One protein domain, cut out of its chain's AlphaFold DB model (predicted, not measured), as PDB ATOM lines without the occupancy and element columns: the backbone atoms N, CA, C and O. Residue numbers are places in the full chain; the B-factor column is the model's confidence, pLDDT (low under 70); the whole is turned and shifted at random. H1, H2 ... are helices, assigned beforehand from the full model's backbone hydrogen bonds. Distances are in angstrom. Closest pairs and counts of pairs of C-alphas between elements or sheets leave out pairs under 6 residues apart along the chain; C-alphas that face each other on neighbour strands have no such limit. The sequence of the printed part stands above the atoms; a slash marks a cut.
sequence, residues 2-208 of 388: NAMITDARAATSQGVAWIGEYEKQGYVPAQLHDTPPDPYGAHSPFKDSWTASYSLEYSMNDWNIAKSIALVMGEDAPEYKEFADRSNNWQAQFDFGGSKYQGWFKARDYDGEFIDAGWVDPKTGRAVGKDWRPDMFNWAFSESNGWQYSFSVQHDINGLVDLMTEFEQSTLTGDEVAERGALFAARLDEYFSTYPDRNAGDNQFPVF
ATOM      1  N   ASN A   2     137.059 324.453 194.338       87.62
ATOM      2  CA  ASN A   2     138.213 325.253 193.882       87.62
ATOM      3  C   ASN A   2     139.153 325.720 195.004       87.62
ATOM      4  O   ASN A   2     140.359 325.725 194.800       87.62
ATOM      5  N   ALA A   3     138.627 326.080 196.181       90.69
ATOM      6  CA  ALA A   3     139.455 326.467 197.324       90.69
ATOM      7  C   ALA A   3     140.358 325.320 197.815       90.69
ATOM      8  O   ALA A   3     141.549 325.541 197.967       90.69
ATOM      9  N   MET A   4     139.820 324.101 197.971       91.00
ATOM     10  CA  MET A   4     140.586 322.918 198.401       91.00
ATOM     11  C   MET A   4     141.707 322.596 197.410       91.00
ATOM     12  O   MET A   4     142.852 322.440 197.804       91.00
ATOM     13  N   ILE A   5     141.385 322.578 196.111       90.25
ATOM     14  CA  ILE A   5     142.365 322.324 195.043       90.25
ATOM     15  C   ILE A   5     143.442 323.417 195.008       90.25
ATOM     16  O   ILE A   5     144.614 323.130 194.786       90.25
ATOM     17  N   THR A   6     143.051 324.682 195.195       89.94
ATOM     18  CA  THR A   6     143.998 325.808 195.183       89.94
ATOM     19  C   THR A   6     144.956 325.728 196.364       89.94
ATOM     20  O   THR A   6     146.153 325.917 196.183       89.94
ATOM     21  N   ASP A   7     144.430 325.440 197.553       88.44
ATOM     22  CA  ASP A   7     145.207 325.352 198.786       88.44
ATOM     23  C   ASP A   7     146.183 324.170 198.759       88.44
ATOM     24  O   ASP A   7     147.374 324.350 198.998       88.44
ATOM     25  N   ALA A   8     145.721 323.004 198.295       88.31
ATOM     26  CA  ALA A   8     146.536 321.798 198.139       88.31
ATOM     27  C   ALA A   8     147.700 321.933 197.140       88.31
ATOM     28  O   ALA A   8     148.566 321.065 197.100       88.31
ATOM     29  N   ARG A   9     147.725 323.010 196.342       86.56
ATOM     30  CA  ARG A   9     148.796 323.354 195.390       86.56
ATOM     31  C   ARG A   9     149.612 324.581 195.823       86.56
ATOM     32  O   ARG A   9     150.555 324.980 195.137       86.56
ATOM     33  N   ALA A  10     149.244 325.245 196.920       81.25
ATOM     34  CA  ALA A  10     149.822 326.528 197.304       81.25
ATOM     35  C   ALA A  10     151.089 326.362 198.161       81.25
ATOM     36  O   ALA A  10     151.024 326.194 199.378       81.25
ATOM     37  N   ALA A  11     152.258 326.543 197.541       63.12
ATOM     38  CA  ALA A  11     153.551 326.642 198.225       63.12
ATOM     39  C   ALA A  11     153.753 328.030 198.879       63.12
ATOM     40  O   ALA A  11     154.617 328.808 198.471       63.12
ATOM     41  N   THR A  12     152.919 328.396 199.856       55.19
ATOM     42  CA  THR A  12     153.079 329.652 200.618       55.19
ATOM     43  C   THR A  12     153.451 329.369 202.069       55.19
ATOM     44  O   THR A  12     153.188 328.287 202.575       55.19
ATOM     45  N   SER A  13     154.049 330.337 202.772       42.91
ATOM     46  CA  SER A  13     154.494 330.189 204.172       42.91
ATOM     47  C   SER A  13     153.358 330.020 205.200       42.91
ATOM     48  O   SER A  13     153.629 329.967 206.394       42.91
ATOM     49  N   GLN A  14     152.098 330.004 204.751       46.84
ATOM     50  CA  GLN A  14     150.907 329.628 205.525       46.84
ATOM     51  C   GLN A  14     150.158 328.432 204.898       46.84
ATOM     52  O   GLN A  14     149.061 328.116 205.340       46.84
ATOM     53  N   GLY A  15     150.720 327.815 203.851       58.41
ATOM     54  CA  GLY A  15     150.142 326.700 203.102       58.41
ATOM     55  C   GLY A  15     150.943 325.405 203.251       58.41
ATOM     56  O   GLY A  15     151.727 325.240 204.185       58.41
ATOM     57  N   VAL A  16     150.733 324.490 202.303       76.00
ATOM     58  CA  VAL A  16     151.261 323.119 202.286       76.00
ATOM     59  C   VAL A  16     152.787 323.136 202.101       76.00
ATOM     60  O   VAL A  16     153.303 323.324 200.996       76.00
ATOM     61  N   ALA A  17     153.531 322.989 203.202       86.25
ATOM     62  CA  ALA A  17     154.992 322.964 203.194       86.25
ATOM     63  C   ALA A  17     155.510 321.831 202.293       86.25
ATOM     64  O   ALA A  17     154.946 320.738 202.291       86.25
ATOM     65  N   TRP A  18     156.576 322.090 201.530       89.81
ATOM     66  CA  TRP A  18     157.229 321.096 200.660       89.81
ATOM     67  C   TRP A  18     156.330 320.458 199.587       89.81
ATOM     68  O   TRP A  18     156.639 319.383 199.071       89.81
ATOM     69  N   ILE A  19     155.228 321.118 199.215       90.38
ATOM     70  CA  ILE A  19     154.274 320.574 198.241       90.38
ATOM     71  C   ILE A  19     154.905 320.297 196.872       90.38
ATOM     72  O   ILE A  19     154.596 319.288 196.252       90.38
ATOM     73  N   GLY A  20     155.847 321.134 196.422       89.69
ATOM     74  CA  GLY A  20     156.530 320.929 195.141       89.69
ATOM     75  C   GLY A  20     157.416 319.678 195.136       89.69
ATOM     76  O   GLY A  20     157.474 318.959 194.139       89.69
ATOM     77  N   GLU A  21     158.099 319.398 196.245       90.75
ATOM     78  CA  GLU A  21     158.857 318.165 196.427       90.75
ATOM     79  C   GLU A  21     157.937 316.948 196.532       90.75
ATOM     80  O   GLU A  21     158.190 315.962 195.842       90.75
ATOM     81  N   TYR A  22     156.864 317.045 197.320       92.12
ATOM     82  CA  TYR A  22     155.872 315.983 197.483       92.12
ATOM     83  C   TYR A  22     155.191 315.616 196.157       92.12
ATOM     84  O   TYR A  22     155.157 314.444 195.795       92.12
ATOM     85  N   GLU A  23     154.741 316.599 195.371       88.81
ATOM     86  CA  GLU A  23     154.149 316.373 194.042       88.81
ATOM     87  C   GLU A  23     155.129 315.720 193.065       88.81
ATOM     88  O   GLU A  23     154.731 314.945 192.195       88.81
ATOM     89  N   LYS A  24     156.421 316.030 193.193       88.69
ATOM     90  CA  LYS A  24     157.457 315.500 192.308       88.69
ATOM     91  C   LYS A  24     157.909 314.090 192.697       88.69
ATOM     92  O   LYS A  24     158.242 313.310 191.808       88.69
ATOM     93  N   GLN A  25     158.025 313.806 193.993       89.19
ATOM     94  CA  GLN A  25     158.680 312.597 194.509       89.19
ATOM     95  C   GLN A  25     157.700 311.575 195.091       89.19
ATOM     96  O   GLN A  25     158.067 310.414 195.244       89.19
ATOM     97  N   GLY A  26     156.474 311.991 195.410       90.81
ATOM     98  CA  GLY A  26     155.521 311.198 196.184       90.81
ATOM     99  C   GLY A  26     155.803 311.208 197.690       90.81
ATOM    100  O   GLY A  26     155.191 310.461 198.435       90.81
ATOM    101  N   TYR A  27     156.749 312.021 198.159       93.50
ATOM    102  CA  TYR A  27     157.058 312.217 199.574       93.50
ATOM    103  C   TYR A  27     157.832 313.527 199.760       93.50
ATOM    104  O   TYR A  27     158.418 314.066 198.819       93.50
ATOM    105  N   VAL A  28     157.856 314.036 200.989       94.62
ATOM    106  CA  VAL A  28     158.721 315.147 201.386       94.62
ATOM    107  C   VAL A  28     160.106 314.587 201.737       94.62
ATOM    108  O   VAL A  28     160.214 313.787 202.671       94.62
ATOM    109  N   PRO A  29     161.169 314.962 201.003       94.31
ATOM    110  CA  PRO A  29     162.519 314.491 201.266       94.31
ATOM    111  C   PRO A  29     163.110 315.209 202.480       94.31
ATOM    112  O   PRO A  29     162.967 316.421 202.645       94.31
ATOM    113  N   ALA A  30     163.838 314.477 203.306       93.94
ATOM    114  CA  ALA A  30     164.612 315.034 204.399       93.94
ATOM    115  C   ALA A  30     166.014 315.458 203.941       93.94
ATOM    116  O   ALA A  30     166.609 314.918 203.006       93.94
ATOM    117  N   GLN A  31     166.547 316.450 204.645       93.69
ATOM    118  CA  GLN A  31     167.864 317.032 204.412       93.69
ATOM    119  C   GLN A  31     168.462 317.432 205.753       93.69
ATOM    120  O   GLN A  31     167.748 317.986 206.589       93.69
ATOM    121  N   LEU A  32     169.765 317.236 205.961       93.69
ATOM    122  CA  LEU A  32     170.420 317.769 207.153       93.69
ATOM    123  C   LEU A  32     170.474 319.302 207.111       93.69
ATOM    124  O   LEU A  32     170.582 319.920 206.047       93.69
ATOM    125  N   HIS A  33     170.490 319.909 208.298       91.25
ATOM    126  CA  HIS A  33     170.667 321.351 208.516       91.25
ATOM    127  C   HIS A  33     171.876 321.931 207.774       91.25
ATOM    128  O   HIS A  33     173.017 321.742 208.200       91.25
ATOM    129  N   ASP A  34     171.665 322.647 206.672       89.62
ATOM    130  CA  ASP A  34     172.717 323.325 205.891       89.62
ATOM    131  C   ASP A  34     173.287 324.568 206.601       89.62
ATOM    132  O   ASP A  34     174.391 325.026 206.302       89.62
ATOM    133  N   THR A  35     172.552 325.074 207.586       87.81
ATOM    134  CA  THR A  35     172.906 326.182 208.470       87.81
ATOM    135  C   THR A  35     172.614 325.793 209.922       87.81
ATOM    136  O   THR A  35     171.848 324.859 210.147       87.81
ATOM    137  N   PRO A  36     173.236 326.431 210.931       87.69
ATOM    138  CA  PRO A  36     172.935 326.119 212.326       87.69
ATOM    139  C   PRO A  36     171.432 326.284 212.621       87.69
ATOM    140  O   PRO A  36     170.901 327.360 212.330       87.69
ATOM    141  N   PRO A  37     170.758 325.265 213.189       86.19
ATOM    142  CA  PRO A  37     169.340 325.362 213.502       86.19
ATOM    143  C   PRO A  37     169.074 326.396 214.591       86.19
ATOM    144  O   PRO A  37     169.931 326.681 215.435       86.19
ATOM    145  N   ASP A  38     167.854 326.925 214.600       84.81
ATOM    146  CA  ASP A  38     167.348 327.655 215.755       84.81
ATOM    147  C   ASP A  38     167.086 326.691 216.943       84.81
ATOM    148  O   ASP A  38     167.185 325.466 216.798       84.81
ATOM    149  N   PRO A  39     166.780 327.205 218.150       82.25
ATOM    150  CA  PRO A  39     166.538 326.350 219.311       82.25
ATOM    151  C   PRO A  39     165.384 325.361 219.133       82.25
ATOM    152  O   PRO A  39     165.406 324.313 219.776       82.25
ATOM    153  N   TYR A  40     164.395 325.688 218.293       72.19
ATOM    154  CA  TYR A  40     163.306 324.774 217.982       72.19
ATOM    155  C   TYR A  40     163.840 323.659 217.088       72.19
ATOM    156  O   TYR A  40     163.855 322.521 217.519       72.19
ATOM    157  N   GLY A  41     164.418 323.957 215.924       75.25
ATOM    158  CA  GLY A  41     164.945 322.979 214.963       75.25
ATOM    159  C   GLY A  41     166.103 322.103 215.465       75.25
ATOM    160  O   GLY A  41     166.394 321.080 214.853       75.25
ATOM    161  N   ALA A  42     166.738 322.442 216.591       79.81
ATOM    162  CA  ALA A  42     167.857 321.684 217.163       79.81
ATOM    163  C   ALA A  42     167.490 320.274 217.676       79.81
ATOM    164  O   ALA A  42     168.380 319.465 217.938       79.81
ATOM    165  N   HIS A  43     166.199 319.974 217.836       77.88
ATOM    166  CA  HIS A  43     165.706 318.667 218.281       77.88
ATOM    167  C   HIS A  43     165.726 317.573 217.192       77.88
ATOM    168  O   HIS A  43     165.656 316.387 217.518       77.88
ATOM    169  N   SER A  44     165.881 317.949 215.919       85.44
ATOM    170  CA  SER A  44     166.027 317.034 214.783       85.44
ATOM    171  C   SER A  44     167.320 317.334 214.020       85.44
ATOM    172  O   SER A  44     167.734 318.495 213.937       85.44
ATOM    173  N   PRO A  45     167.988 316.324 213.430       86.62
ATOM    174  CA  PRO A  45     169.107 316.582 212.528       86.62
ATOM    175  C   PRO A  45     168.672 317.235 211.204       86.62
ATOM    176  O   PRO A  45     169.531 317.736 210.469       86.62
ATOM    177  N   PHE A  46     167.373 317.212 210.885       91.00
ATOM    178  CA  PHE A  46     166.854 317.675 209.609       91.00
ATOM    179  C   PHE A  46     166.454 319.141 209.629       91.00
ATOM    180  O   PHE A  46     165.910 319.641 210.611       91.00
ATOM    181  N   LYS A  47     166.661 319.792 208.481       89.56
ATOM    182  CA  LYS A  47     166.206 321.154 208.195       89.56
ATOM    183  C   LYS A  47     164.719 321.341 208.491       89.56
ATOM    184  O   LYS A  47     164.327 322.398 208.974       89.56
ATOM    185  N   ASP A  48     163.936 320.309 208.207       89.31
ATOM    186  CA  ASP A  48     162.545 320.183 208.603       89.31
ATOM    187  C   ASP A  48     162.341 318.795 209.213       89.31
ATOM    188  O   ASP A  48     162.685 317.782 208.604       89.31
ATOM    189  N   SER A  49     161.842 318.755 210.445       86.94
ATOM    190  CA  SER A  49     161.715 317.538 211.242       86.94
ATOM    191  C   SER A  49     160.465 316.722 210.932       86.94
ATOM    192  O   SER A  49     160.280 315.689 211.564       86.94
ATOM    193  N   TRP A  50     159.578 317.172 210.038       91.69
ATOM    194  CA  TRP A  50     158.245 316.572 209.850       91.69
ATOM    195  C   TRP A  50     158.061 315.900 208.485       91.69
ATOM    196  O   TRP A  50     156.943 315.640 208.050       91.69
ATOM    197  N   THR A  51     159.157 315.595 207.791       93.19
ATOM    198  CA  THR A  51     159.146 315.085 206.410       93.19
ATOM    199  C   THR A  51     158.348 313.786 206.219       93.19
ATOM    200  O   THR A  51     157.733 313.581 205.170       93.19
ATOM    201  N   ALA A  52     158.318 312.898 207.219       95.31
ATOM    202  CA  ALA A  52     157.481 311.701 207.163       95.31
ATOM    203  C   ALA A  52     156.009 312.034 207.453       95.31
ATOM    204  O   ALA A  52     155.133 311.675 206.669       95.31
ATOM    205  N   SER A  53     155.737 312.813 208.505       95.94
ATOM    206  CA  SER A  53     154.372 313.249 208.838       95.94
ATOM    207  C   SER A  53     153.676 313.972 207.694       95.94
ATOM    208  O   SER A  53     152.543 313.627 207.377       95.94
ATOM    209  N   TYR A  54     154.364 314.901 207.019       95.00
ATOM    210  CA  TYR A  54     153.797 315.599 205.866       95.00
ATOM    211  C   TYR A  54     153.318 314.630 204.794       95.00
ATOM    212  O   TYR A  54     152.207 314.764 204.306       95.00
ATOM    213  N   SER A  55     154.122 313.630 204.436       94.81
ATOM    214  CA  SER A  55     153.769 312.727 203.335       94.81
ATOM    215  C   SER A  55     152.579 311.831 203.692       94.81
ATOM    216  O   SER A  55     151.703 311.607 202.855       94.81
ATOM    217  N   LEU A  56     152.524 311.359 204.942       97.00
ATOM    218  CA  LEU A  56     151.423 310.546 205.462       97.00
ATOM    219  C   LEU A  56     150.116 311.356 205.531       97.00
ATOM    220  O   LEU A  56     149.091 310.941 204.988       97.00
ATOM    221  N   GLU A  57     150.160 312.561 206.097       96.38
ATOM    222  CA  GLU A  57     148.981 313.426 206.222       96.38
ATOM    223  C   GLU A  57     148.527 314.014 204.883       96.38
ATOM    224  O   GLU A  57     147.327 314.114 204.624       96.38
ATOM    225  N   TYR A  58     149.457 314.368 203.992       95.44
ATOM    226  CA  TYR A  58     149.109 314.846 202.653       95.44
ATOM    227  C   TYR A  58     148.436 313.755 201.833       95.44
ATOM    228  O   TYR A  58     147.489 314.060 201.118       95.44
ATOM    229  N   SER A  59     148.829 312.490 202.001       95.50
ATOM    230  CA  SER A  59     148.140 311.368 201.355       95.50
ATOM    231  C   SER A  59     146.675 311.276 201.797       95.50
ATOM    232  O   SER A  59     145.780 311.137 200.961       95.50
ATOM    233  N   MET A  60     146.404 311.440 203.098       95.88
ATOM    234  CA  MET A  60     145.034 311.492 203.625       95.88
ATOM    235  C   MET A  60     144.267 312.724 203.112       95.88
ATOM    236  O   MET A  60     143.095 312.628 202.739       95.88
ATOM    237  N   ASN A  61     144.916 313.888 203.058       95.50
ATOM    238  CA  ASN A  61     144.307 315.110 202.531       95.50
ATOM    239  C   ASN A  61     143.980 314.986 201.037       95.50
ATOM    240  O   ASN A  61     142.889 315.373 200.614       95.50
ATOM    241  N   ASP A  62     144.874 314.394 200.249       95.44
ATOM    242  CA  ASP A  62     144.673 314.134 198.827       95.44
ATOM    243  C   ASP A  62     143.524 313.140 198.612       95.44
ATOM    244  O   ASP A  62     142.667 313.377 197.758       95.44
ATOM    245  N   TRP A  63     143.403 312.106 199.453       96.88
ATOM    246  CA  TRP A  63     142.238 311.216 199.449       96.88
ATOM    247  C   TRP A  63     140.930 311.986 199.694       96.88
ATOM    248  O   TRP A  63     139.956 311.829 198.950       96.88
ATOM    249  N   ASN A  64     140.911 312.870 200.701       96.12
ATOM    250  CA  ASN A  64     139.744 313.695 201.028       96.12
ATOM    251  C   ASN A  64     139.348 314.596 199.849       96.12
ATOM    252  O   ASN A  64     138.162 314.733 199.527       96.12
ATOM    253  N   ILE A  65     140.336 315.199 199.184       96.06
ATOM    254  CA  ILE A  65     140.124 316.034 198.002       96.06
ATOM    255  C   ILE A  65     139.589 315.187 196.846       96.06
ATOM    256  O   ILE A  65     138.578 315.567 196.254       96.06
ATOM    257  N   ALA A  66     140.180 314.021 196.574       96.00
ATOM    258  CA  ALA A  66     139.739 313.111 195.520       96.00
ATOM    259  C   ALA A  66     138.278 312.678 195.717       96.00
ATOM    260  O   ALA A  66     137.458 312.849 194.813       96.00
ATOM    261  N   LYS A  67     137.900 312.213 196.919       95.75
ATOM    262  CA  LYS A  67     136.502 311.850 197.223       95.75
ATOM    263  C   LYS A  67     135.554 313.040 197.080       95.75
ATOM    264  O   LYS A  67     134.445 312.893 196.566       95.75
ATOM    265  N   SER A  68     135.995 314.232 197.480       95.75
ATOM    266  CA  SER A  68     135.190 315.446 197.339       95.75
ATOM    267  C   SER A  68     135.002 315.835 195.864       95.75
ATOM    268  O   SER A  68     133.903 316.238 195.475       95.75
ATOM    269  N   ILE A  69     136.036 315.696 195.024       96.56
ATOM    270  CA  ILE A  69     135.951 315.910 193.570       96.56
ATOM    271  C   ILE A  69     134.994 314.894 192.948       96.56
ATOM    272  O   ILE A  69     134.079 315.305 192.238       96.56
ATOM    273  N   ALA A  70     135.140 313.603 193.263       95.56
ATOM    274  CA  ALA A  70     134.250 312.556 192.764       95.56
ATOM    275  C   ALA A  70     132.778 312.867 193.081       95.56
ATOM    276  O   ALA A  70     131.919 312.767 192.206       95.56
ATOM    277  N   LEU A  71     132.498 313.341 194.301       94.38
ATOM    278  CA  LEU A  71     131.150 313.706 194.735       94.38
ATOM    279  C   LEU A  71     130.560 314.910 193.978       94.38
ATOM    280  O   LEU A  71     129.365 314.926 193.687       94.38
ATOM    281  N   VAL A  72     131.360 315.947 193.705       95.88
ATOM    282  CA  VAL A  72     130.860 317.237 193.185       95.88
ATOM    283  C   VAL A  72     130.995 317.363 191.667       95.88
ATOM    284  O   VAL A  72     130.162 318.002 191.024       95.88
ATOM    285  N   MET A  73     132.064 316.808 191.102       95.50
ATOM    286  CA  MET A  73     132.479 316.974 189.706       95.50
ATOM    287  C   MET A  73     132.499 315.649 188.929       95.50
ATOM    288  O   MET A  73     132.462 315.688 187.701       95.50
ATOM    289  N   GLY A  74     132.508 314.505 189.622       96.50
ATOM    290  CA  GLY A  74     132.637 313.173 189.029       96.50
ATOM    291  C   GLY A  74     134.090 312.702 188.913       96.50
ATOM    292  O   GLY A  74     135.022 313.504 188.912       96.50
ATOM    293  N   GLU A  75     134.278 311.387 188.809       95.56
ATOM    294  CA  GLU A  75     135.602 310.744 188.713       95.56
ATOM    295  C   GLU A  75     136.306 310.997 187.367       95.56
ATOM    296  O   GLU A  75     137.523 310.884 187.270       95.56
ATOM    297  N   ASP A  76     135.564 311.410 186.335       95.44
ATOM    298  CA  ASP A  76     136.123 311.785 185.029       95.44
ATOM    299  C   ASP A  76     136.838 313.153 185.046       95.44
ATOM    300  O   ASP A  76     137.466 313.546 184.057       95.44
ATOM    301  N   ALA A  77     136.730 313.915 186.143       95.06
ATOM    302  CA  ALA A  77     137.449 315.173 186.293       95.06
ATOM    303  C   ALA A  77     138.970 314.910 186.317       95.06
ATOM    304  O   ALA A  77     139.426 314.040 187.059       95.06
ATOM    305  N   PRO A  78     139.791 315.663 185.562       90.38
ATOM    306  CA  PRO A  78     141.232 315.413 185.511       90.38
ATOM    307  C   PRO A  78     141.903 315.554 186.884       90.38
ATOM    308  O   PRO A  78     142.840 314.817 187.186       90.38
ATOM    309  N   GLU A  79     141.393 316.446 187.737       93.38
ATOM    310  CA  GLU A  79     141.879 316.616 189.104       93.38
ATOM    311  C   GLU A  79     141.583 315.397 189.990       93.38
ATOM    312  O   GLU A  79     142.342 315.142 190.920       93.38
ATOM    313  N   TYR A  80     140.529 314.614 189.710       94.88
ATOM    314  CA  TYR A  80     140.252 313.399 190.483       94.88
ATOM    315  C   TYR A  80     141.430 312.435 190.399       94.88
ATOM    316  O   TYR A  80     141.933 312.007 191.432       94.88
ATOM    317  N   LYS A  81     141.905 312.146 189.179       90.62
ATOM    318  CA  LYS A  81     143.024 311.223 188.974       90.62
ATOM    319  C   LYS A  81     144.292 311.691 189.690       90.62
ATOM    320  O   LYS A  81     144.956 310.883 190.321       90.62
ATOM    321  N   GLU A  82     144.606 312.982 189.615       90.25
ATOM    322  CA  GLU A  82     145.773 313.566 190.288       90.25
ATOM    323  C   GLU A  82     145.755 313.311 191.803       90.25
ATOM    324  O   GLU A  82     146.718 312.775 192.351       90.25
ATOM    325  N   PHE A  83     144.659 313.670 192.476       93.81
ATOM    326  CA  PHE A  83     144.544 313.513 193.928       93.81
ATOM    327  C   PHE A  83     144.334 312.051 194.348       93.81
ATOM    328  O   PHE A  83     144.824 311.640 195.396       93.81
ATOM    329  N   ALA A  84     143.665 311.244 193.521       93.38
ATOM    330  CA  ALA A  84     143.542 309.804 193.719       93.38
ATOM    331  C   ALA A  84     144.914 309.117 193.691       93.38
ATOM    332  O   ALA A  84     145.247 308.385 194.619       93.38
ATOM    333  N   ASP A  85     145.739 309.400 192.679       91.12
ATOM    334  CA  ASP A  85     147.085 308.832 192.578       91.12
ATOM    335  C   ASP A  85     147.939 309.271 193.784       91.12
ATOM    336  O   ASP A  85     148.527 308.429 194.464       91.12
ATOM    337  N   ARG A  86     147.936 310.571 194.124       92.50
ATOM    338  CA  ARG A  86     148.688 311.102 195.275       92.50
ATOM    339  C   ARG A  86     148.211 310.565 196.624       92.50
ATOM    340  O   ARG A  86     149.008 310.494 197.552       92.50
ATOM    341  N   SER A  87     146.956 310.135 196.748       94.56
ATOM    342  CA  SER A  87     146.464 309.533 197.994       94.56
ATOM    343  C   SER A  87     147.167 308.225 198.379       94.56
ATOM    344  O   SER A  87     147.064 307.803 199.529       94.56
ATOM    345  N   ASN A  88     147.921 307.621 197.454       93.31
ATOM    346  CA  ASN A  88     148.723 306.415 197.675       93.31
ATOM    347  C   ASN A  88     150.194 306.707 198.019       93.31
ATOM    348  O   ASN A  88     150.967 305.780 198.258       93.31
ATOM    349  N   ASN A  89     150.600 307.979 198.071       93.62
ATOM    350  CA  ASN A  89     151.988 308.387 198.309       93.62
ATOM    351  C   ASN A  89     152.553 307.902 199.654       93.62
ATOM    352  O   ASN A  89     153.757 307.673 199.768       93.62
ATOM    353  N   TRP A  90     151.697 307.673 200.653       94.38
ATOM    354  CA  TRP A  90     152.072 307.108 201.952       94.38
ATOM    355  C   TRP A  90     152.873 305.803 201.816       94.38
ATOM    356  O   TRP A  90     153.812 305.573 202.581       94.38
ATOM    357  N   GLN A  91     152.565 304.986 200.800       91.94
ATOM    358  CA  GLN A  91     153.221 303.701 200.537       91.94
ATOM    359  C   GLN A  91     154.710 303.881 200.237       91.94
ATOM    360  O   GLN A  91     155.527 303.043 200.619       91.94
ATOM    361  N   ALA A  92     155.092 305.007 199.621       89.19
ATOM    362  CA  ALA A  92     156.480 305.282 199.289       89.19
ATOM    363  C   ALA A  92     157.361 305.302 200.539       89.19
ATOM    364  O   ALA A  92     158.519 304.921 200.455       89.19
ATOM    365  N   GLN A  93     156.860 305.697 201.710       91.69
ATOM    366  CA  GLN A  93     157.680 305.788 202.920       91.69
ATOM    367  C   GLN A  93     157.745 304.499 203.742       91.69
ATOM    368  O   GLN A  93     158.451 304.484 204.749       91.69
ATOM    369  N   PHE A  94     157.057 303.428 203.341       93.44
ATOM    370  CA  PHE A  94     157.110 302.149 204.049       93.44
ATOM    371  C   PHE A  94     158.352 301.350 203.634       93.44
ATOM    372  O   PHE A  94     158.531 301.012 202.463       93.44
ATOM    373  N   ASP A  95     159.238 301.073 204.587       91.38
ATOM    374  CA  ASP A  95     160.537 300.465 204.312       91.38
ATOM    375  C   ASP A  95     160.486 298.932 204.321       91.38
ATOM    376  O   ASP A  95     160.408 298.313 205.382       91.38
ATOM    377  N   PHE A  96     160.562 298.315 203.139       87.69
ATOM    378  CA  PHE A  96     160.792 296.871 202.974       87.69
ATOM    379  C   PHE A  96     162.279 296.493 203.079       87.69
ATOM    380  O   PHE A  96     162.610 295.329 203.308       87.69
ATOM    381  N   GLY A  97     163.171 297.462 202.864       74.62
ATOM    382  CA  GLY A  97     164.616 297.298 202.818       74.62
ATOM    383  C   GLY A  97     165.294 297.723 204.121       74.62
ATOM    384  O   GLY A  97     164.679 297.809 205.176       74.62
ATOM    385  N   GLY A  98     166.610 297.933 204.074       70.19
ATOM    386  CA  GLY A  98     167.385 298.410 205.223       70.19
ATOM    387  C   GLY A  98     167.986 297.305 206.099       70.19
ATOM    388  O   GLY A  98     167.701 296.116 205.962       70.19
ATOM    389  N   SER A  99     168.894 297.699 206.995       70.38
ATOM    390  CA  SER A  99     169.644 296.759 207.853       70.38
ATOM    391  C   SER A  99     169.016 296.544 209.234       70.38
ATOM    392  O   SER A  99     169.344 295.569 209.916       70.38
ATOM    393  N   LYS A 100     168.126 297.451 209.658       82.44
ATOM    394  CA  LYS A 100     167.404 297.419 210.935       82.44
ATOM    395  C   LYS A 100     166.038 298.080 210.787       82.44
ATOM    396  O   LYS A 100     165.870 298.987 209.974       82.44
ATOM    397  N   TYR A 101     165.101 297.657 211.635       87.62
ATOM    398  CA  TYR A 101     163.762 298.243 211.747       87.62
ATOM    399  C   TYR A 101     163.055 298.369 210.388       87.62
ATOM    400  O   TYR A 101     162.581 299.440 210.024       87.62
ATOM    401  N   GLN A 102     163.018 297.268 209.638       89.31
ATOM    402  CA  GLN A 102     162.209 297.127 208.424       89.31
ATOM    403  C   GLN A 102     160.720 297.011 208.802       89.31
ATOM    404  O   GLN A 102     160.397 296.639 209.938       89.31
ATOM    405  N   GLY A 103     159.815 297.311 207.876       91.75
ATOM    406  CA  GLY A 103     158.370 297.304 208.109       91.75
ATOM    407  C   GLY A 103     157.893 298.517 208.914       91.75
ATOM    408  O   GLY A 103     157.062 298.382 209.821       91.75
ATOM    409  N   TRP A 104     158.478 299.686 208.646       94.75
ATOM    410  CA  TRP A 104     158.159 300.961 209.291       94.75
ATOM    411  C   TRP A 104     158.099 302.091 208.272       94.75
ATOM    412  O   TRP A 104     158.810 302.060 207.269       94.75
ATOM    413  N   PHE A 105     157.322 303.131 208.574       95.75
ATOM    414  CA  PHE A 105     157.457 304.396 207.864       95.75
ATOM    415  C   PHE A 105     158.770 305.079 208.246       95.75
ATOM    416  O   PHE A 105     159.066 305.249 209.431       95.75
ATOM    417  N   LYS A 106     159.555 305.480 207.246       93.81
ATOM    418  CA  LYS A 106     160.836 306.170 207.426       93.81
ATOM    419  C   LYS A 106     160.961 307.353 206.472       93.81
ATOM    420  O   LYS A 106     160.411 307.364 205.372       93.81
ATOM    421  N   ALA A 107     161.734 308.352 206.893       93.81
ATOM    422  CA  ALA A 107     162.099 309.459 206.022       93.81
ATOM    423  C   ALA A 107     163.021 308.988 204.890       93.81
ATOM    424  O   ALA A 107     163.891 308.139 205.094       93.81
ATOM    425  N   ARG A 108     162.848 309.605 203.723       93.00
ATOM    426  CA  ARG A 108     163.695 309.431 202.542       93.00
ATOM    427  C   ARG A 108     164.410 310.729 202.207       93.00
ATOM    428  O   ARG A 108     163.915 311.799 202.551       93.00
ATOM    429  N   ASP A 109     165.551 310.640 201.543       93.88
ATOM    430  CA  ASP A 109     166.263 311.803 201.019       93.88
ATOM    431  C   ASP A 109     165.815 312.187 199.596       93.88
ATOM    432  O   ASP A 109     164.852 311.650 199.061       93.88
ATOM    433  N   TYR A 110     166.510 313.144 198.978       92.69
ATOM    434  CA  TYR A 110     166.216 313.621 197.620       92.69
ATOM    435  C   TYR A 110     166.528 312.630 196.487       92.69
ATOM    436  O   TYR A 110     166.091 312.869 195.358       92.69
ATOM    437  N   ASP A 111     167.322 311.596 196.761       91.25
ATOM    438  CA  ASP A 111     167.672 310.548 195.801       91.25
ATOM    439  C   ASP A 111     166.775 309.306 195.989       91.25
ATOM    440  O   ASP A 111     166.788 308.395 195.160       91.25
ATOM    441  N   GLY A 112     165.922 309.318 197.019       89.56
ATOM    442  CA  GLY A 112     164.980 308.259 197.356       89.56
ATOM    443  C   GLY A 112     165.495 307.265 198.376       89.56
ATOM    444  O   GLY A 112     164.748 306.359 198.732       89.56
ATOM    445  N   GLU A 113     166.700 307.444 198.902       90.62
ATOM    446  CA  GLU A 113     167.268 306.528 199.884       90.62
ATOM    447  C   GLU A 113     166.629 306.742 201.258       90.62
ATOM    448  O   GLU A 113     166.415 307.877 201.700       90.62
ATOM    449  N   PHE A 114     166.334 305.647 201.960       91.69
ATOM    450  CA  PHE A 114     165.893 305.718 203.350       91.69
ATOM    451  C   PHE A 114     167.019 306.212 204.259       91.69
ATOM    452  O   PHE A 114     168.187 305.836 204.121       91.69
ATOM    453  N   ILE A 115     166.657 307.042 205.236       90.56
ATOM    454  CA  ILE A 115     167.626 307.597 206.181       90.56
ATOM    455  C   ILE A 115     167.877 306.601 207.306       90.56
ATOM    456  O   ILE A 115     167.219 306.620 208.347       90.56
ATOM    457  N   ASP A 116     168.872 305.752 207.078       87.25
ATOM    458  CA  ASP A 116     169.307 304.697 207.984       87.25
ATOM    459  C   ASP A 116     170.785 304.859 208.400       87.25
ATOM    460  O   ASP A 116     171.469 305.847 208.106       87.25
ATOM    461  N   ALA A 117     171.289 303.859 209.127       83.31
ATOM    462  CA  ALA A 117     172.683 303.749 209.534       83.31
ATOM    463  C   ALA A 117     173.648 303.953 208.352       83.31
ATOM    464  O   ALA A 117     173.640 303.202 207.379       83.31
ATOM    465  N   GLY A 118     174.532 304.946 208.463       85.81
ATOM    466  CA  GLY A 118     175.539 305.231 207.438       85.81
ATOM    467  C   GLY A 118     175.049 306.077 206.261       85.81
ATOM    468  O   GLY A 118     175.852 306.351 205.369       85.81
ATOM    469  N   TRP A 119     173.793 306.540 206.276       92.06
ATOM    470  CA  TRP A 119     173.293 307.494 205.289       92.06
ATOM    471  C   TRP A 119     174.131 308.782 205.273       92.06
ATOM    472  O   TRP A 119     174.499 309.336 206.322       92.06
ATOM    473  N   VAL A 120     174.431 309.249 204.060       93.75
ATOM    474  CA  VAL A 120     175.142 310.497 203.777       93.75
ATOM    475  C   VAL A 120     174.213 311.383 202.973       93.75
ATOM    476  O   VAL A 120     173.833 311.028 201.864       93.75
ATOM    477  N   ASP A 121     173.902 312.551 203.520       94.44
ATOM    478  CA  ASP A 121     173.007 313.509 202.887       94.44
ATOM    479  C   ASP A 121     173.544 313.941 201.511       94.44
ATOM    480  O   ASP A 121     174.605 314.581 201.458       94.44
ATOM    481  N   PRO A 122     172.827 313.675 200.404       93.50
ATOM    482  CA  PRO A 122     173.291 314.027 199.064       93.50
ATOM    483  C   PRO A 122     173.361 315.544 198.831       93.50
ATOM    484  O   PRO A 122     174.080 316.003 197.941       93.50
ATOM    485  N   LYS A 123     172.657 316.359 199.630       93.25
ATOM    486  CA  LYS A 123     172.709 317.828 199.540       93.25
ATOM    487  C   LYS A 123     173.865 318.427 200.323       93.25
ATOM    488  O   LYS A 123     174.438 319.418 199.873       93.25
ATOM    489  N   THR A 124     174.201 317.864 201.486       93.19
ATOM    490  CA  THR A 124     175.213 318.459 202.382       93.19
ATOM    491  C   THR A 124     176.521 317.674 202.472       93.19
ATOM    492  O   THR A 124     177.507 318.203 202.986       93.19
ATOM    493  N   GLY A 125     176.566 316.438 201.969       93.50
ATOM    494  CA  GLY A 125     177.733 315.551 202.007       93.50
ATOM    495  C   GLY A 125     178.114 315.070 203.412       93.50
ATOM    496  O   GLY A 125     179.219 314.564 203.611       93.50
ATOM    497  N   ARG A 126     177.237 315.261 204.406       93.06
ATOM    498  CA  ARG A 126     177.478 314.888 205.806       93.06
ATOM    499  C   ARG A 126     176.721 313.616 206.154       93.06
ATOM    500  O   ARG A 126     175.592 313.422 205.720       93.06
ATOM    501  N   ALA A 127     177.336 312.777 206.978       92.25
ATOM    502  CA  ALA A 127     176.668 311.616 207.549       92.25
ATOM    503  C   ALA A 127     175.722 312.040 208.683       92.25
ATOM    504  O   ALA A 127     176.076 312.913 209.479       92.25
ATOM    505  N   VAL A 128     174.564 311.380 208.804       88.88
ATOM    506  CA  VAL A 128     173.638 311.591 209.939       88.88
ATOM    507  C   VAL A 128     174.242 311.155 211.277       88.88
ATOM    508  O   VAL A 128     173.903 311.696 212.327       88.88
ATOM    509  N   GLY A 129     175.185 310.209 211.237       83.50
ATOM    510  CA  GLY A 129     175.999 309.826 212.390       83.50
ATOM    511  C   GLY A 129     175.268 309.019 213.468       83.50
ATOM    512  O   GLY A 129     175.828 308.843 214.548       83.50
ATOM    513  N   LYS A 130     174.054 308.523 213.195       83.12
ATOM    514  CA  LYS A 130     173.294 307.627 214.079       83.12
ATOM    515  C   LYS A 130     172.311 306.745 213.303       83.12
ATOM    516  O   LYS A 130     171.908 307.102 212.201       83.12
ATOM    517  N   ASP A 131     171.937 305.620 213.904       83.81
ATOM    518  CA  ASP A 131     170.920 304.701 213.384       83.81
ATOM    519  C   ASP A 131     169.522 305.249 213.690       83.81
ATOM    520  O   ASP A 131     169.279 305.692 214.816       83.81
ATOM    521  N   TRP A 132     168.591 305.154 212.740       88.75
ATOM    522  CA  TRP A 132     167.179 305.396 213.023       88.75
ATOM    523  C   TRP A 132     166.621 304.339 213.988       88.75
ATOM    524  O   TRP A 132     167.037 303.177 213.970       88.75
ATOM    525  N   ARG A 133     165.670 304.747 214.834       91.25
ATOM    526  CA  ARG A 133     164.878 303.864 215.698       91.25
ATOM    527  C   ARG A 133     163.423 304.348 215.719       91.25
ATOM    528  O   ARG A 133     163.204 305.563 215.695       91.25
ATOM    529  N   PRO A 134     162.435 303.446 215.847       93.25
ATOM    530  CA  PRO A 134     161.026 303.834 215.865       93.25
ATOM    531  C   PRO A 134     160.634 304.687 217.080       93.25
ATOM    532  O   PRO A 134     159.617 305.368 217.036       93.25
ATOM    533  N   ASP A 135     161.429 304.701 218.154       92.06
ATOM    534  CA  ASP A 135     161.171 305.473 219.376       92.06
ATOM    535  C   ASP A 135     161.719 306.913 219.349       92.06
ATOM    536  O   ASP A 135     161.457 307.673 220.282       92.06
ATOM    537  N   MET A 136     162.444 307.315 218.295       90.62
ATOM    538  CA  MET A 136     163.028 308.657 218.191       90.62
ATOM    539  C   MET A 136     161.956 309.735 217.996       90.62
ATOM    540  O   MET A 136     161.420 309.916 216.899       90.62
ATOM    541  N   PHE A 137     161.698 310.498 219.056       92.12
ATOM    542  CA  PHE A 137     160.746 311.599 219.047       92.12
ATOM    543  C   PHE A 137     161.229 312.761 218.172       92.12
ATOM    544  O   PHE A 137     162.397 313.161 218.236       92.12
ATOM    545  N   ASN A 138     160.325 313.304 217.358       90.62
ATOM    546  CA  ASN A 138     160.566 314.391 216.410       90.62
ATOM    547  C   ASN A 138     161.748 314.173 215.457       90.62
ATOM    548  O   ASN A 138     162.376 315.123 214.989       90.62
ATOM    549  N   TRP A 139     162.074 312.913 215.161       90.00
ATOM    550  CA  TRP A 139     163.086 312.601 214.158       90.00
ATOM    551  C   TRP A 139     162.661 313.116 212.782       90.00
ATOM    552  O   TRP A 139     163.279 314.033 212.251       90.00
ATOM    553  N   ALA A 140     161.586 312.528 212.257       92.75
ATOM    554  CA  ALA A 140     160.944 312.855 210.985       92.75
ATOM    555  C   ALA A 140     159.415 313.007 211.130       92.75
ATOM    556  O   ALA A 140     158.701 313.114 210.131       92.75
ATOM    557  N   PHE A 141     158.926 312.971 212.371       94.44
ATOM    558  CA  PHE A 141     157.512 312.938 212.717       94.44
ATOM    559  C   PHE A 141     157.138 314.160 213.557       94.44
ATOM    560  O   PHE A 141     157.930 314.602 214.384       94.44
ATOM    561  N   SER A 142     155.952 314.717 213.346       93.56
ATOM    562  CA  SER A 142     155.454 315.874 214.086       93.56
ATOM    563  C   SER A 142     154.938 315.469 215.459       93.56
ATOM    564  O   SER A 142     154.031 314.648 215.571       93.56
ATOM    565  N   GLU A 143     155.558 316.018 216.504       92.62
ATOM    566  CA  GLU A 143     155.216 315.795 217.917       92.62
ATOM    567  C   GLU A 143     155.057 314.314 218.293       92.62
ATOM    568  O   GLU A 143     154.263 313.953 219.161       92.62
ATOM    569  N   SER A 144     155.806 313.448 217.610       94.25
ATOM    570  CA  SER A 144     155.623 312.000 217.647       94.25
ATOM    571  C   SER A 144     156.888 311.237 217.250       94.25
ATOM    572  O   SER A 144     157.936 311.815 216.948       94.25
ATOM    573  N   ASN A 145     156.797 309.910 217.240       94.69
ATOM    574  CA  ASN A 145     157.820 308.990 216.755       94.69
ATOM    575  C   ASN A 145     157.243 307.991 215.723       94.69
ATOM    576  O   ASN A 145     156.090 308.095 215.297       94.69
ATOM    577  N   GLY A 146     158.055 307.014 215.312       95.38
ATOM    578  CA  GLY A 146     157.660 305.998 214.335       95.38
ATOM    579  C   GLY A 146     156.574 305.039 214.831       95.38
ATOM    580  O   GLY A 146     155.803 304.548 214.012       95.38
ATOM    581  N   TRP A 147     156.461 304.791 216.142       96.88
ATOM    582  CA  TRP A 147     155.357 304.006 216.723       96.88
ATOM    583  C   TRP A 147     154.006 304.662 216.498       96.88
ATOM    584  O   TRP A 147     153.066 304.004 216.066       96.88
ATOM    585  N   GLN A 148     153.943 305.957 216.759       96.31
ATOM    586  CA  GLN A 148     152.721 306.754 216.730       96.31
ATOM    587  C   GLN A 148     152.239 306.965 215.292       96.31
ATOM    588  O   GLN A 148     151.098 306.664 214.953       96.31
ATOM    589  N   TYR A 149     153.155 307.314 214.383       97.31
ATOM    590  CA  TYR A 149     152.825 307.468 212.962       97.31
ATOM    591  C   TYR A 149     152.736 306.154 212.169       97.31
ATOM    592  O   TYR A 149     152.369 306.190 210.994       97.31
ATOM    593  N   SER A 150     153.010 304.988 212.776       96.06
ATOM    594  CA  SER A 150     152.891 303.677 212.098       96.06
ATOM    595  C   SER A 150     151.506 303.416 211.518       96.06
ATOM    596  O   SER A 150     151.367 302.589 210.623       96.06
ATOM    597  N   PHE A 151     150.490 304.106 212.033       97.00
ATOM    598  CA  PHE A 151     149.096 303.907 211.668       97.00
ATOM    599  C   PHE A 151     148.439 305.164 211.073       97.00
ATOM    600  O   PHE A 151     147.210 305.228 210.987       97.00
ATOM    601  N   SER A 152     149.227 306.167 210.671       96.62
ATOM    602  CA  SER A 152     148.739 307.454 210.143       96.62
ATOM    603  C   SER A 152     148.379 307.387 208.656       96.62
ATOM    604  O   SER A 152     148.905 308.132 207.834       96.62
ATOM    605  N   VAL A 153     147.496 306.448 208.317       96.44
ATOM    606  CA  VAL A 153     146.943 306.227 206.969       96.44
ATOM    607  C   VAL A 153     145.447 305.931 207.069       96.44
ATOM    608  O   VAL A 153     144.926 304.963 206.530       96.44
ATOM    609  N   GLN A 154     144.737 306.764 207.831       97.19
ATOM    610  CA  GLN A 154     143.336 306.580 208.220       97.19
ATOM    611  C   GLN A 154     142.390 306.408 207.021       97.19
ATOM    612  O   GLN A 154     141.331 305.793 207.148       97.19
ATOM    613  N   HIS A 155     142.755 306.942 205.855       97.06
ATOM    614  CA  HIS A 155     142.006 306.771 204.611       97.06
ATOM    615  C   HIS A 155     142.144 305.389 203.970       97.06
ATOM    616  O   HIS A 155     141.277 305.026 203.177       97.06
ATOM    617  N   ASP A 156     143.186 304.632 204.319       96.81
ATOM    618  CA  ASP A 156     143.560 303.374 203.672       96.81
ATOM    619  C   ASP A 156     144.184 302.357 204.655       96.81
ATOM    620  O   ASP A 156     145.229 301.748 204.419       96.81
ATOM    621  N   ILE A 157     143.540 302.159 205.810       97.62
ATOM    622  CA  ILE A 157     144.005 301.184 206.813       97.62
ATOM    623  C   ILE A 157     143.988 299.751 206.255       97.62
ATOM    624  O   ILE A 157     144.842 298.950 206.628       97.62
ATOM    625  N   ASN A 158     143.054 299.421 205.353       96.31
ATOM    626  CA  ASN A 158     143.059 298.126 204.665       96.31
ATOM    627  C   ASN A 158     144.313 297.968 203.791       96.31
ATOM    628  O   ASN A 158     144.995 296.953 203.929       96.31
ATOM    629  N   GLY A 159     144.687 298.989 203.011       95.81
ATOM    630  CA  GLY A 159     145.945 298.999 202.267       95.81
ATOM    631  C   GLY A 159     147.174 298.838 203.164       95.81
ATOM    632  O   GLY A 159     148.088 298.095 202.815       95.81
ATOM    633  N   LEU A 160     147.196 299.441 204.359       97.19
ATOM    634  CA  LEU A 160     148.283 299.221 205.326       97.19
ATOM    635  C   LEU A 160     148.314 297.790 205.876       97.19
ATOM    636  O   LEU A 160     149.393 297.213 206.007       97.19
ATOM    637  N   VAL A 161     147.154 297.209 206.192       97.50
ATOM    638  CA  VAL A 161     147.043 295.798 206.604       97.50
ATOM    639  C   VAL A 161     147.622 294.883 205.524       97.50
ATOM    640  O   VAL A 161     148.396 293.974 205.841       97.50
ATOM    641  N   ASP A 162     147.298 295.145 204.260       95.44
ATOM    642  CA  ASP A 162     147.792 294.370 203.122       95.44
ATOM    643  C   ASP A 162     149.297 294.583 202.902       95.44
ATOM    644  O   ASP A 162     150.040 293.607 202.811       95.44
ATOM    645  N   LEU A 163     149.786 295.826 202.966       94.44
ATOM    646  CA  LEU A 163     151.212 296.154 202.836       94.44
ATOM    647  C   LEU A 163     152.062 295.494 203.928       94.44
ATOM    648  O   LEU A 163     153.128 294.944 203.650       94.44
ATOM    649  N   MET A 164     151.582 295.501 205.175       96.19
ATOM    650  CA  MET A 164     152.250 294.815 206.283       96.19
ATOM    651  C   MET A 164     152.229 293.292 206.112       96.19
ATOM    652  O   MET A 164     153.190 292.633 206.507       96.19
ATOM    653  N   THR A 165     151.177 292.738 205.506       95.94
ATOM    654  CA  THR A 165     151.088 291.303 205.190       95.94
ATOM    655  C   THR A 165     152.081 290.922 204.088       95.94
ATOM    656  O   THR A 165     152.780 289.918 204.210       95.94
ATOM    657  N   GLU A 166     152.202 291.734 203.035       93.56
ATOM    658  CA  GLU A 166     153.209 291.530 201.988       93.56
ATOM    659  C   GLU A 166     154.634 291.641 202.539       93.56
ATOM    660  O   GLU A 166     155.495 290.818 202.218       93.56
ATOM    661  N   PHE A 167     154.880 292.621 203.412       93.56
ATOM    662  CA  PHE A 167     156.161 292.745 204.096       93.56
ATOM    663  C   PHE A 167     156.460 291.506 204.942       93.56
ATOM    664  O   PHE A 167     157.531 290.923 204.786       93.56
ATOM    665  N   GLU A 168     155.517 291.050 205.772       95.06
ATOM    666  CA  GLU A 168     155.670 289.815 206.546       95.06
ATOM    667  C   GLU A 168     156.032 288.642 205.627       95.06
ATOM    668  O   GLU A 168     157.056 287.992 205.840       95.06
ATOM    669  N   GLN A 169     155.283 288.453 204.537       94.06
ATOM    670  CA  GLN A 169     155.544 287.405 203.552       94.06
ATOM    671  C   GLN A 169     156.954 287.483 202.950       94.06
ATOM    672  O   GLN A 169     157.570 286.441 202.720       94.06
ATOM    673  N   SER A 170     157.476 288.690 202.715       91.94
ATOM    674  CA  SER A 170     158.825 288.900 202.169       91.94
ATOM    675  C   SER A 170     159.944 288.467 203.129       91.94
ATOM    676  O   SER A 170     161.054 288.168 202.686       91.94
ATOM    677  N   THR A 171     159.650 288.399 204.432       90.12
ATOM    678  CA  THR A 171     160.598 287.965 205.471       90.12
ATOM    679  C   THR A 171     160.547 286.462 205.760       90.12
ATOM    680  O   THR A 171     161.478 285.922 206.363       90.12
ATOM    681  N   LEU A 172     159.481 285.782 205.329       93.00
ATOM    682  CA  LEU A 172     159.292 284.343 205.513       93.00
ATOM    683  C   LEU A 172     160.136 283.530 204.519       93.00
ATOM    684  O   LEU A 172     160.543 284.015 203.462       93.00
ATOM    685  N   THR A 173     160.404 282.261 204.850       91.31
ATOM    686  CA  THR A 173     161.215 281.378 203.991       91.31
ATOM    687  C   THR A 173     160.534 280.033 203.750       91.31
ATOM    688  O   THR A 173     159.858 279.492 204.615       91.31
ATOM    689  N   GLY A 174     160.746 279.442 202.572       91.38
ATOM    690  CA  GLY A 174     160.131 278.158 202.225       91.38
ATOM    691  C   GLY A 174     158.644 278.290 201.881       91.38
ATOM    692  O   GLY A 174     158.282 279.174 201.113       91.38
ATOM    693  N   ASP A 175     157.813 277.393 202.421       93.38
ATOM    694  CA  ASP A 175     156.374 277.285 202.107       93.38
ATOM    695  C   ASP A 175     155.470 278.041 203.111       93.38
ATOM    696  O   ASP A 175     154.259 277.821 203.151       93.38
ATOM    697  N   GLU A 176     156.045 278.886 203.972       96.50
ATOM    698  CA  GLU A 176     155.298 279.693 204.945       96.50
ATOM    699  C   GLU A 176     154.476 280.789 204.245       96.50
ATOM    700  O   GLU A 176     154.953 281.450 203.319       96.50
ATOM    701  N   VAL A 177     153.239 280.993 204.709       96.31
ATOM    702  CA  VAL A 177     152.306 281.989 204.167       96.31
ATOM    703  C   VAL A 177     151.886 282.939 205.282       96.31
ATOM    704  O   VAL A 177     151.399 282.479 206.316       96.31
ATOM    705  N   ALA A 178     152.070 284.243 205.070       96.81
ATOM    706  CA  ALA A 178     151.627 285.272 206.006       96.81
ATOM    707  C   ALA A 178     150.092 285.298 206.098       96.81
ATOM    708  O   ALA A 178     149.385 285.204 205.090       96.81
ATOM    709  N   GLU A 179     149.562 285.428 207.313       97.00
ATOM    710  CA  GLU A 179     148.128 285.605 207.541       97.00
ATOM    711  C   GLU A 179     147.788 287.097 207.464       97.00
ATOM    712  O   GLU A 179     148.407 287.916 208.144       97.00
ATOM    713  N   ARG A 180     146.784 287.460 206.652       96.44
ATOM    714  CA  ARG A 180     146.379 288.860 206.468       96.44
ATOM    715  C   ARG A 180     146.118 289.538 207.814       96.44
ATOM    716  O   ARG A 180     145.234 289.133 208.565       96.44
ATOM    717  N   GLY A 181     146.867 290.603 208.088       97.06
ATOM    718  CA  GLY A 181     146.724 291.409 209.301       97.06
ATOM    719  C   GLY A 181     147.360 290.828 210.565       97.06
ATOM    720  O   GLY A 181     147.266 291.474 211.611       97.06
ATOM    721  N   ALA A 182     148.045 289.679 210.500       98.06
ATOM    722  CA  ALA A 182     148.747 289.116 211.653       98.06
ATOM    723  C   ALA A 182     149.845 290.062 212.162       98.06
ATOM    724  O   ALA A 182     149.821 290.447 213.337       98.06
ATOM    725  N   LEU A 183     150.735 290.533 211.278       98.00
ATOM    726  CA  LEU A 183     151.746 291.524 211.650       98.00
ATOM    727  C   LEU A 183     151.135 292.850 212.132       98.00
ATOM    728  O   LEU A 183     151.640 293.448 213.081       98.00
ATOM    729  N   PHE A 184     150.037 293.306 211.522       98.69
ATOM    730  CA  PHE A 184     149.345 294.533 211.940       98.69
ATOM    731  C   PHE A 184     148.805 294.413 213.375       98.69
ATOM    732  O   PHE A 184     149.047 295.282 214.214       98.69
ATOM    733  N   ALA A 185     148.135 293.300 213.691       98.69
ATOM    734  CA  ALA A 185     147.638 293.021 215.036       98.69
ATOM    735  C   ALA A 185     148.781 292.896 216.059       98.69
ATOM    736  O   ALA A 185     148.665 293.417 217.169       98.69
ATOM    737  N   ALA A 186     149.888 292.248 215.682       98.50
ATOM    738  CA  ALA A 186     151.073 292.133 216.527       98.50
ATOM    739  C   ALA A 186     151.724 293.502 216.793       98.50
ATOM    740  O   ALA A 186     152.090 293.792 217.932       98.50
ATOM    741  N   ARG A 187     151.802 294.377 215.778       98.25
ATOM    742  CA  ARG A 187     152.315 295.747 215.931       98.25
ATOM    743  C   ARG A 187     151.444 296.574 216.874       98.25
ATOM    744  O   ARG A 187     151.995 297.302 217.693       98.25
ATOM    745  N   LEU A 188     150.115 296.447 216.805       98.69
ATOM    746  CA  LEU A 188     149.212 297.088 217.768       98.69
ATOM    747  C   LEU A 188     149.411 296.544 219.194       98.69
ATOM    748  O   LEU A 188     149.479 297.321 220.145       98.69
ATOM    749  N   ASP A 189     149.551 295.224 219.356       98.69
ATOM    750  CA  ASP A 189     149.806 294.615 220.670       98.69
ATOM    751  C   ASP A 189     151.124 295.126 221.282       98.69
ATOM    752  O   ASP A 189     151.188 295.441 222.477       98.69
ATOM    753  N   GLU A 190     152.172 295.258 220.467       97.94
ATOM    754  CA  GLU A 190     153.461 295.815 220.885       97.94
ATOM    755  C   GLU A 190     153.368 297.319 221.183       97.94
ATOM    756  O   GLU A 190     153.906 297.777 222.193       97.94
ATOM    757  N   TYR A 191     152.622 298.073 220.371       98.12
ATOM    758  CA  TYR A 191     152.364 299.501 220.562       98.12
ATOM    759  C   TYR A 191     151.734 299.793 221.932       98.12
ATOM    760  O   TYR A 191     152.210 300.671 222.650       98.12
ATOM    761  N   PHE A 192     150.735 299.014 222.361       98.31
ATOM    762  CA  PHE A 192     150.089 299.208 223.669       98.31
ATOM    763  C   PHE A 192     150.879 298.644 224.865       98.31
ATOM    764  O   PHE A 192     150.525 298.920 226.015       98.31
ATOM    765  N   SER A 193     151.933 297.853 224.634       96.94
ATOM    766  CA  SER A 193     152.703 297.191 225.703       96.94
ATOM    767  C   SER A 193     154.135 297.708 225.874       96.94
ATOM    768  O   SER A 193     154.703 297.580 226.962       96.94
ATOM    769  N   THR A 194     154.703 298.347 224.852       95.06
ATOM    770  CA  THR A 194     156.061 298.905 224.875       95.06
ATOM    771  C   THR A 194     156.023 300.357 225.317       95.06
ATOM    772  O   THR A 194     155.419 301.182 224.652       95.06
ATOM    773  N   TYR A 195     156.676 300.716 226.421       92.19
ATOM    774  CA  TYR A 195     156.735 302.114 226.862       92.19
ATOM    775  C   TYR A 195     157.930 302.848 226.238       92.19
ATOM    776  O   TYR A 195     159.005 302.254 226.125       92.19
ATOM    777  N   PRO A 196     157.781 304.136 225.874       88.12
ATOM    778  CA  PRO A 196     158.878 304.923 225.329       88.12
ATOM    779  C   PRO A 196     159.987 305.141 226.365       88.12
ATOM    780  O   PRO A 196     159.717 305.387 227.547       88.12
ATOM    781  N   ASP A 197     161.244 305.102 225.916       84.50
ATOM    782  CA  ASP A 197     162.387 305.408 226.773       84.50
ATOM    783  C   ASP A 197     162.515 306.925 226.986       84.50
ATOM    784  O   ASP A 197     162.957 307.688 226.123       84.50
ATOM    785  N   ARG A 198     162.148 307.369 228.189       85.75
ATOM    786  CA  ARG A 198     162.252 308.776 228.610       85.75
ATOM    787  C   ARG A 198     163.687 309.216 228.923       85.75
ATOM    788  O   ARG A 198     163.902 310.392 229.196       85.75
ATOM    789  N   ASN A 199     164.655 308.298 228.897       84.06
ATOM    790  CA  ASN A 199     166.071 308.559 229.157       84.06
ATOM    791  C   ASN A 199     166.968 308.227 227.951       84.06
ATOM    792  O   ASN A 199     168.183 308.113 228.122       84.06
ATOM    793  N   ALA A 200     166.405 308.127 226.741       79.69
ATOM    794  CA  ALA A 200     167.153 307.819 225.517       79.69
ATOM    795  C   ALA A 200     168.256 308.851 225.184       79.69
ATOM    796  O   ALA A 200     169.146 308.589 224.375       79.69
ATOM    797  N   GLY A 201     168.228 310.025 225.829       82.06
ATOM    798  CA  GLY A 201     169.196 311.103 225.655       82.06
ATOM    799  C   GLY A 201     168.912 311.912 224.395       82.06
ATOM    800  O   GLY A 201     168.470 313.056 224.487       82.06
ATOM    801  N   ASP A 202     169.151 311.325 223.223       79.25
ATOM    802  CA  ASP A 202     168.850 311.950 221.937       79.25
ATOM    803  C   ASP A 202     167.438 311.601 221.455       79.25
ATOM    804  O   ASP A 202     166.996 310.463 221.595       79.25
ATOM    805  N   ASN A 203     166.714 312.590 220.911       83.31
ATOM    806  CA  ASN A 203     165.329 312.404 220.452       83.31
ATOM    807  C   ASN A 203     164.442 311.730 221.525       83.31
ATOM    808  O   ASN A 203     163.592 310.896 221.220       83.31
ATOM    809  N   GLN A 204     164.693 312.073 222.796       86.06
ATOM    810  CA  GLN A 204     164.019 311.495 223.955       86.06
ATOM    811  C   GLN A 204     162.519 311.792 223.934       86.06
ATOM    812  O   GLN A 204     162.092 312.879 223.539       86.06
ATOM    813  N   PHE A 205     161.734 310.848 224.442       87.50
ATOM    814  CA  PHE A 205     160.297 311.030 224.565       87.50
ATOM    815  C   PHE A 205     159.969 312.154 225.562       87.50
ATOM    816  O   PHE A 205     160.456 312.124 226.700       87.50
ATOM    817  N   PRO A 206     159.172 313.163 225.173       86.38
ATOM    818  CA  PRO A 206     158.999 314.354 225.981       86.38
ATOM    819  C   PRO A 206     158.070 314.117 227.169       86.38
ATOM    820  O   PRO A 206     157.174 313.277 227.156       86.38
ATOM    821  N   VAL A 207     158.247 314.935 228.207       85.81
ATOM    822  CA  VAL A 207     157.400 314.898 229.408       85.81
ATOM    823  C   VAL A 207     155.991 315.452 229.183       85.81
ATOM    824  O   VAL A 207     155.122 315.168 230.000       85.81
ATOM    825  N   PHE A 208     155.779 316.241 228.124       85.56
ATOM    826  CA  PHE A 208     154.482 316.844 227.807       85.56
ATOM    827  C   PHE A 208     153.540 315.895 227.050       85.56
ATOM    828  O   PHE A 208     152.338 316.127 227.067       85.56
TER     829      PHE A 208
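Overview. This is residues 2 to 208 of the 388 residues of the protein "Alpha-1,2-mannosidase" of Photobacterium aphoticum (UniProt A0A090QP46). With little regular structure, this is a head of loops, residues 26 to 50 and 94 to 145, on a stem, the helical hairpin H3 and H4; H7 and H8 form a corner. Of 207 printed residues, 81 are in eight named helices, H1 to H8: all helix, compact, radius of gyration of the C-alphas 18.0 A, spans 52 by 51 by 34 A.

Along the chain. H1 is residues 2 to 7, from C-alpha 2 at (138.213, 325.253, 193.882); H2 19 to 25; H3 51 to 73, 31.5 A from first to last C-alpha; H4 78 to 86; H5 89 to 93; H6 146 to 149; H7 157 to 171, 21.3 A; H8 182 to 193, ending with C-alpha 193 at (152.703, 297.191, 225.703).

Arrangement. H1 and H2 are close to H3 but not clearly touching, closest C-alphas Met 4 and Ile 65, 6.9 A, and Tyr 22 and Ser 55, 7.0 A. H3 and H4 touch at Asp 62 and Phe 83, closest C-alphas 4.9 A, opposite ways at a shallow tilt of 30 degrees. H5 touches H3 residues 52 to 59 alone, closest C-alphas Trp 90 and Leu 56, 5.0 A. H6 is close to H8 but not clearly touching, closest C-alphas Trp 147 and Tyr 191, 6.6 A. H7 touches H8 residues 182 to 184 alone, about perpendicular at 77 degrees, closest C-alphas Val 161 and Phe 184, 5.9 A. Each O i to N i+4 pair is within hydrogen-bond range in H1, H2, H7 and H8, 18 of 19 in H3, 4 of 5 in H4, 0 of 1 in H5, where 2 of 2 O i to N i+3 pairs are; H6 is too short.

Size, cuts and confidence. The farthest C-alphas, Asp 76 and Asn 199, are 53.4 A apart. The printed part has no cut; links H1 to H2, H2 to H3 and H5 to H6 are long. Residues 11 to 15 have pLDDT under 70.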